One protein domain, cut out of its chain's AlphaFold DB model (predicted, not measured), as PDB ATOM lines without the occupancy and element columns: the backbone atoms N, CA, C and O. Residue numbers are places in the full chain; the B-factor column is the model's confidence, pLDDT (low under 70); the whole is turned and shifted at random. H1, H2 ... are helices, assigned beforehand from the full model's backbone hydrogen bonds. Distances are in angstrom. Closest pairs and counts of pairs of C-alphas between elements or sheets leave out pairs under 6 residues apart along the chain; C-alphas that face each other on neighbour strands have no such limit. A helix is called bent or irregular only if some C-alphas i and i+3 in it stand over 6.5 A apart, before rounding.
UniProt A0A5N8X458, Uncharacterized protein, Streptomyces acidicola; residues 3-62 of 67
ATOM      1  N   GLU A   3     246.551 215.006 225.232       92.00
ATOM      2  CA  GLU A   3     247.359 215.841 226.154       92.00
ATOM      3  C   GLU A   3     246.871 217.292 226.282       92.00
ATOM      4  O   GLU A   3     247.003 217.920 227.320       92.00
ATOM      5  N   ALA A   4     246.288 217.837 225.213       94.69
ATOM      6  CA  ALA A   4     245.750 219.194 225.208       94.69
ATOM      7  C   ALA A   4     244.286 219.247 225.688       94.69
ATOM      8  O   ALA A   4     243.633 220.272 225.524       94.69
ATOM      9  N   ALA A   5     243.751 218.136 226.208       92.00
ATOM     10  CA  ALA A   5     242.353 217.965 226.605       92.00
ATOM     11  C   ALA A   5     241.329 218.232 225.478       92.00
ATOM     12  O   ALA A   5     240.190 218.611 225.732       92.00
ATOM     13  N   LEU A   6     241.715 218.008 224.217       95.81
ATOM     14  CA  LEU A   6     240.881 218.314 223.044       95.81
ATOM     15  C   LEU A   6     240.040 217.127 222.543       95.81
ATOM     16  O   LEU A   6     239.347 217.257 221.537       95.81
ATOM     17  N   GLY A   7     240.101 215.962 223.194       94.75
ATOM     18  CA  GLY A   7     239.269 214.816 222.821       94.75
ATOM     19  C   GLY A   7     239.767 213.472 223.342       94.75
ATOM     20  O   GLY A   7     240.745 213.401 224.083       94.75
ATOM     21  N   VAL A   8     239.093 212.406 222.899       94.81
ATOM     22  CA  VAL A   8     239.398 211.001 223.213       94.81
ATOM     23  C   VAL A   8     239.722 210.219 221.939       94.81
ATOM     24  O   VAL A   8     239.247 210.567 220.857       94.81
ATOM     25  N   ALA A   9     240.512 209.151 222.050       93.94
ATOM     26  CA  ALA A   9     240.817 208.265 220.929       93.94
ATOM     27  C   ALA A   9     240.736 206.790 221.330       93.94
ATOM     28  O   ALA A   9     241.020 206.421 222.467       93.94
ATOM     29  N   ILE A  10     240.387 205.941 220.362       93.06
ATOM     30  CA  ILE A  10     240.421 204.485 220.513       93.06
ATOM     31  C   ILE A  10     241.777 203.989 220.017       93.06
ATOM     32  O   ILE A  10     242.074 204.067 218.824       93.06
ATOM     33  N   VAL A  11     242.584 203.457 220.930       92.12
ATOM     34  CA  VAL A  11     243.920 202.919 220.643       92.12
ATOM     35  C   VAL A  11     244.043 201.488 221.178       92.12
ATOM     36  O   VAL A  11     243.341 201.127 222.126       92.12
ATOM     37  N   PRO A  12     244.885 200.630 220.576       92.12
ATOM     38  CA  PRO A  12     245.154 199.305 221.124       92.12
ATOM     39  C   PRO A  12     245.932 199.406 222.442       92.12
ATOM     40  O   PRO A  12     246.713 200.336 222.639       92.12
ATOM     41  N   SER A  13     245.799 198.393 223.302       90.12
ATOM     42  CA  SER A  13     246.537 198.304 224.574       90.12
ATOM     43  C   SER A  13     248.059 198.322 224.406       90.12
ATOM     44  O   SER A  13     248.767 198.677 225.337       90.12
ATOM     45  N   LEU A  14     248.566 198.007 223.208       89.25
ATOM     46  CA  LEU A  14     249.981 198.133 222.856       89.25
ATOM     47  C   LEU A  14     250.530 199.554 223.081       89.25
ATOM     48  O   LEU A  14     251.704 199.707 223.389       89.25
ATOM     49  N   ALA A  15     249.693 200.587 222.953       89.62
ATOM     50  CA  ALA A  15     250.113 201.970 223.158       89.62
ATOM     51  C   ALA A  15     250.312 202.339 224.641       89.62
ATOM     52  O   ALA A  15     250.811 203.425 224.916       89.62
ATOM     53  N   ALA A  16     249.940 201.468 225.591       89.31
ATOM     54  CA  ALA A  16     249.950 201.777 227.022       89.31
ATOM     55  C   ALA A  16     251.324 202.231 227.532       89.31
ATOM     56  O   ALA A  16     251.404 203.191 228.286       89.31
ATOM     57  N   SER A  17     252.407 201.596 227.073       89.12
ATOM     58  CA  SER A  17     253.774 201.945 227.486       89.12
ATOM     59  C   SER A  17     254.268 203.282 226.927       89.12
ATOM     60  O   SER A  17     255.348 203.729 227.293       89.12
ATOM     61  N   MET A  18     253.533 203.879 225.988       89.31
ATOM     62  CA  MET A  18     253.878 205.149 225.346       89.31
ATOM     63  C   MET A  18     253.030 206.314 225.865       89.31
ATOM     64  O   MET A  18     253.184 207.434 225.382       89.31
ATOM     65  N   LEU A  19     252.101 206.056 226.790       91.00
ATOM     66  CA  LEU A  19     251.283 207.101 227.388       91.00
ATOM     67  C   LEU A  19     252.083 207.858 228.440       91.00
ATOM     68  O   LEU A  19     252.902 207.281 229.151       91.00
ATOM     69  N   SER A  20     251.828 209.159 228.524       91.06
ATOM     70  CA  SER A  20     252.267 209.946 229.665       91.06
ATOM     71  C   SER A  20     251.389 209.635 230.881       91.06
ATOM     72  O   SER A  20     250.283 209.099 230.756       91.06
ATOM     73  N   ASP A  21     251.844 210.064 232.053       92.38
ATOM     74  CA  ASP A  21     251.118 209.883 233.313       92.38
ATOM     75  C   ASP A  21     249.808 210.695 233.393       92.38
ATOM     76  O   ASP A  21     249.022 210.518 234.324       92.38
ATOM     77  N   THR A  22     249.550 211.598 232.440       94.38
ATOM     78  CA  THR A  22     248.328 212.422 232.397       94.38
ATOM     79  C   THR A  22     247.187 211.743 231.634       94.38
ATOM     80  O   THR A  22     246.049 212.219 231.674       94.38
ATOM     81  N   LEU A  23     247.468 210.634 230.943       94.94
ATOM     82  CA  LEU A  23     246.508 209.906 230.120       94.94
ATOM     83  C   LEU A  23     246.238 208.513 230.687       94.94
ATOM     84  O   LEU A  23     247.116 207.845 231.221       94.94
ATOM     85  N   THR A  24     245.005 208.036 230.517       93.94
ATOM     86  CA  THR A  24     244.596 206.701 230.965       93.94
ATOM     87  C   THR A  24     243.875 205.936 229.861       93.94
ATOM     88  O   THR A  24     243.175 206.525 229.032       93.94
ATOM     89  N   LEU A  25     244.041 204.611 229.843       94.31
ATOM     90  CA  LEU A  25     243.273 203.718 228.978       94.31
ATOM     91  C   LEU A  25     242.090 203.149 229.740       94.31
ATOM     92  O   LEU A  25     242.231 202.629 230.843       94.31
ATOM     93  N   VAL A  26     240.929 203.172 229.094       93.50
ATOM     94  CA  VAL A  26     239.697 202.589 229.626       93.50
ATOM     95  C   VAL A  26     239.310 201.381 228.766       93.50
ATOM     96  O   VAL A  26     239.347 201.479 227.534       93.50
ATOM     97  N   PRO A  27     238.941 200.233 229.366       91.31
ATOM     98  CA  PRO A  27     238.555 199.047 228.609       91.31
ATOM     99  C   PRO A  27     237.266 199.286 227.814       91.31
ATOM    100  O   PRO A  27     236.243 199.699 228.359       91.31
ATOM    101  N   LEU A  28     237.302 198.965 226.520       91.44
ATOM    102  CA  LEU A  28     236.142 199.061 225.634       91.44
ATOM    103  C   LEU A  28     235.314 197.772 225.637       91.44
ATOM    104  O   LEU A  28     235.857 196.663 225.684       91.44
ATOM    105  N   ARG A  29     233.989 197.928 225.539       92.38
ATOM    106  CA  ARG A  29     233.031 196.838 225.312       92.38
ATOM    107  C   ARG A  29     232.196 197.150 224.059       92.38
ATOM    108  O   ARG A  29     231.619 198.234 224.008       92.38
ATOM    109  N   PRO A  30     232.110 196.237 223.073       90.00
ATOM    110  CA  PRO A  30     232.748 194.918 223.037       90.00
ATOM    111  C   PRO A  30     234.277 195.004 222.890       90.00
ATOM    112  O   PRO A  30     234.817 196.000 222.409       90.00
ATOM    113  N   ARG A  31     234.980 193.945 223.312       88.69
ATOM    114  CA  ARG A  31     236.433 193.844 223.141       88.69
ATOM    115  C   ARG A  31     236.746 193.579 221.669       88.69
ATOM    116  O   ARG A  31     236.228 192.630 221.088       88.69
ATOM    117  N   LEU A  32     237.601 194.414 221.086       89.81
ATOM    118  CA  LEU A  32     238.079 194.272 219.713       89.81
ATOM    119  C   LEU A  32     239.562 193.914 219.722       89.81
ATOM    120  O   LEU A  32     240.367 194.614 220.334       89.81
ATOM    121  N   GLU A  33     239.919 192.854 219.006       88.94
ATOM    122  CA  GLU A  33     241.295 192.372 218.912       88.94
ATOM    123  C   GLU A  33     241.867 192.615 217.519       88.94
ATOM    124  O   GLU A  33     241.153 192.637 216.515       88.94
ATOM    125  N   ARG A  34     243.179 192.841 217.463       89.00
ATOM    126  CA  ARG A  34     243.920 193.026 216.216       89.00
ATOM    127  C   ARG A  34     245.102 192.077 216.212       89.00
ATOM    128  O   ARG A  34     245.827 191.988 217.197       89.00
ATOM    129  N   ARG A  35     245.306 191.400 215.085       88.94
ATOM    130  CA  ARG A  35     246.456 190.522 214.881       88.94
ATOM    131  C   ARG A  35     247.598 191.323 214.269       88.94
ATOM    132  O   ARG A  35     247.451 191.848 213.167       88.94
ATOM    133  N   LEU A  36     248.722 191.395 214.974       88.56
ATOM    134  CA  LEU A  36     249.971 191.889 214.400       88.56
ATOM    135  C   LEU A  36     250.534 190.817 213.466       88.56
ATOM    136  O   LEU A  36     250.565 189.638 213.813       88.56
ATOM    137  N   VAL A  37     250.936 191.223 212.265       89.38
ATOM    138  CA  VAL A  37     251.440 190.317 211.230       89.38
ATOM    139  C   VAL A  37     252.770 190.861 210.736       89.38
ATOM    140  O   VAL A  37     252.853 192.016 210.325       89.38
ATOM    141  N   LEU A  38     253.806 190.024 210.762       88.94
ATOM    142  CA  LEU A  38     255.051 190.325 210.067       88.94
ATOM    143  C   LEU A  38     254.786 190.244 208.564       88.94
ATOM    144  O   LEU A  38     254.311 189.224 208.063       88.94
ATOM    145  N   THR A  39     255.094 191.315 207.842       90.31
ATOM    146  CA  THR A  39     254.925 191.402 206.386       90.31
ATOM    147  C   THR A  39     256.276 191.505 205.696       90.31
ATOM    148  O   THR A  39     257.206 192.103 206.234       90.31
ATOM    149  N   GLY A  40     256.382 190.959 204.486       88.88
ATOM    150  CA  GLY A  40     257.646 190.880 203.766       88.88
ATOM    151  C   GLY A  40     257.455 190.627 202.273       88.88
ATOM    152  O   GLY A  40     256.324 190.620 201.783       88.88
ATOM    153  N   PRO A  41     258.560 190.475 201.529       90.00
ATOM    154  CA  PRO A  41     258.521 190.389 200.079       90.00
ATOM    155  C   PRO A  41     257.785 189.133 199.599       90.00
ATOM    156  O   PRO A  41     257.954 188.045 200.145       90.00
ATOM    157  N   THR A  42     256.999 189.294 198.535       89.50
ATOM    158  CA  THR A  42     256.249 188.209 197.885       89.50
ATOM    159  C   THR A  42     257.043 187.517 196.776       89.50
ATOM    160  O   THR A  42     256.761 186.370 196.452       89.50
ATOM    161  N   THR A  43     258.042 188.195 196.198       94.06
ATOM    162  CA  THR A  43     258.795 187.730 195.016       94.06
ATOM    163  C   THR A  43     260.189 187.188 195.325       94.06
ATOM    164  O   THR A  43     260.872 186.713 194.419       94.06
ATOM    165  N   ARG A  44     260.642 187.251 196.582       90.38
ATOM    166  CA  ARG A  44     261.934 186.694 197.010       90.38
ATOM    167  C   ARG A  44     261.817 186.007 198.369       90.38
ATOM    168  O   ARG A  44     260.952 186.401 199.155       90.38
ATOM    169  N   PRO A  45     262.702 185.042 198.679       89.31
ATOM    170  CA  PRO A  45     262.748 184.432 199.998       89.31
ATOM    171  C   PRO A  45     262.935 185.475 201.101       89.31
ATOM    172  O   PRO A  45     263.629 186.484 200.931       89.31
ATOM    173  N   TRP A  46     262.321 185.213 202.249       90.56
ATOM    174  CA  TRP A  46     262.549 186.004 203.447       90.56
ATOM    175  C   TRP A  46     263.953 185.745 203.989       90.56
ATOM    176  O   TRP A  46     264.524 184.671 203.804       90.56
ATOM    177  N   HIS A  47     264.511 186.738 204.679       90.25
ATOM    178  CA  HIS A  47     265.790 186.571 205.353       90.25
ATOM    179  C   HIS A  47     265.659 185.508 206.465       90.25
ATOM    180  O   HIS A  47     264.683 185.575 207.215       90.25
ATOM    181  N   PRO A  48     266.618 184.576 206.647       89.19
ATOM    182  CA  PRO A  48     266.519 183.502 207.647       89.19
ATOM    183  C   PRO A  48     266.197 183.982 209.072       89.19
ATOM    184  O   PRO A  48     265.415 183.355 209.781       89.19
ATOM    185  N   ASN A  49     266.728 185.145 209.469       92.75
ATOM    186  CA  ASN A  49     266.471 185.750 210.787       92.75
ATOM    187  C   ASN A  49     264.996 186.093 211.050       92.75
ATOM    188  O   ASN A  49     264.615 186.286 212.199       92.75
ATOM    189  N   VAL A  50     264.155 186.176 210.017       92.62
ATOM    190  CA  VAL A  50     262.719 186.442 210.178       92.62
ATOM    191  C   VAL A  50     262.057 185.322 210.966       92.62
ATOM    192  O   VAL A  50     261.201 185.604 211.797       92.62
ATOM    193  N   THR A  51     262.465 184.072 210.740       89.44
ATOM    194  CA  THR A  51     261.962 182.918 211.491       89.44
ATOM    195  C   THR A  51     262.231 183.110 212.982       89.44
ATOM    196  O   THR A  51     261.303 183.047 213.778       89.44
ATOM    197  N   ALA A  52     263.465 183.476 213.344       92.94
ATOM    198  CA  ALA A  52     263.832 183.742 214.734       92.94
ATOM    199  C   ALA A  52     263.034 184.911 215.342       92.94
ATOM    200  O   ALA A  52     262.606 184.833 216.489       92.94
ATOM    201  N   ILE A  53     262.792 185.980 214.573       92.12
ATOM    202  CA  ILE A  53     261.982 187.125 215.024       92.12
ATOM    203  C   ILE A  53     260.520 186.719 215.226       92.12
ATOM    204  O   ILE A  53     259.932 187.075 216.243       92.12
ATOM    205  N   ARG A  54     259.928 185.968 214.289       90.44
ATOM    206  CA  ARG A  54     258.556 185.459 214.412       90.44
ATOM    207  C   ARG A  54     258.414 184.622 215.677       90.44
ATOM    208  O   ARG A  54     257.510 184.885 216.462       90.44
ATOM    209  N   ASP A  55     259.318 183.671 215.881       90.75
ATOM    210  CA  ASP A  55     259.259 182.756 217.022       90.75
ATOM    211  C   ASP A  55     259.418 183.528 218.348       90.75
ATOM    212  O   ASP A  55     258.710 183.258 219.319       90.75
ATOM    213  N   LEU A  56     260.272 184.560 218.376       91.12
ATOM    214  CA  LEU A  56     260.396 185.464 219.522       91.12
ATOM    215  C   LEU A  56     259.100 186.254 219.769       91.12
ATOM    216  O   LEU A  56     258.661 186.379 220.913       91.12
ATOM    217  N   CYS A  57     258.475 186.776 218.712       89.88
ATOM    218  CA  CYS A  57     257.206 187.493 218.808       89.88
ATOM    219  C   CYS A  57     256.065 186.593 219.303       89.88
ATOM    220  O   CYS A  57     255.232 187.063 220.071       89.88
ATOM    221  N   GLU A  58     256.022 185.320 218.909       87.31
ATOM    222  CA  GLU A  58     255.013 184.368 219.394       87.31
ATOM    223  C   GLU A  58     255.153 184.107 220.900       87.31
ATOM    224  O   GLU A  58     254.151 184.046 221.610       87.31
ATOM    225  N   GLN A  59     256.385 184.046 221.410       85.75
ATOM    226  CA  GLN A  59     256.659 183.857 222.840       85.75
ATOM    227  C   GLN A  59     256.284 185.080 223.692       85.75
ATOM    228  O   GLN A  59     255.859 184.927 224.834       85.75
ATOM    229  N   HIS A  60     256.433 186.292 223.145       80.56
ATOM    230  CA  HIS A  60     256.265 187.551 223.889       80.56
ATOM    231  C   HIS A  60     254.967 188.303 223.553       80.56
ATOM    232  O   HIS A  60     254.652 189.310 224.184       80.56
ATOM    233  N   GLY A  61     254.200 187.838 222.563       69.00
ATOM    234  CA  GLY A  61     252.982 188.499 222.085       69.00
ATOM    235  C   GLY A  61     251.806 188.454 223.065       69.00
ATOM    236  O   GLY A  61     250.830 189.181 222.881       69.00
ATOM    237  N   ALA A  62     251.892 187.641 224.121       58.41
ATOM    238  CA  ALA A  62     250.909 187.606 225.192       58.41
ATOM    239  C   ALA A  62     251.205 188.701 226.230       58.41
ATOM    240  O   ALA A  62     251.762 188.444 227.295       58.41
TER     241      ALA A  62
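This is residues 3 to 62 of the 67 residues of an uncharacterized protein of Streptomyces acidicola (UniProt A0A5N8X458). This is an open, drawn-out chain with little regular structure: a loose loop at one end holds the short helix H1, and a long stretch without named elements, residues 19 to 48, leads to the other end, where the chain turns and H2 folds back. Residues 41 to 49 stick out at that turn. The printed part has 60 residues with two named helices, H1 then H2, and no named strand; the class is all helix, though named elements hold only 18 residues. It is extended, with a radius of gyration of the C-alphas of 16.8 A and spans of 47 by 24 by 20 A, only just elongated.

H1, residues 13 to 18, begins at C-alpha 13 (246.537, 198.304, 224.574) and is irregular: C-alphas 14 and 17 are 7.1 A apart. H2, residues 49 to 60, measures 16.7 A and ends at C-alpha 60 (256.265, 187.551, 223.889).

H1 and H2 are apart. In H2 every O i to N i+4 pair is within hydrogen-bond range; in H1 0 of 2 are, beside 2 of 3 O i to N i+3 pairs.

The C-alphas farthest apart, of Ala 5 and Pro 45, are 47.4 A apart. The printed part has no cut. The link from H1 to H2 is long, 30 residues. Residues 61 to 62 have pLDDT under 70.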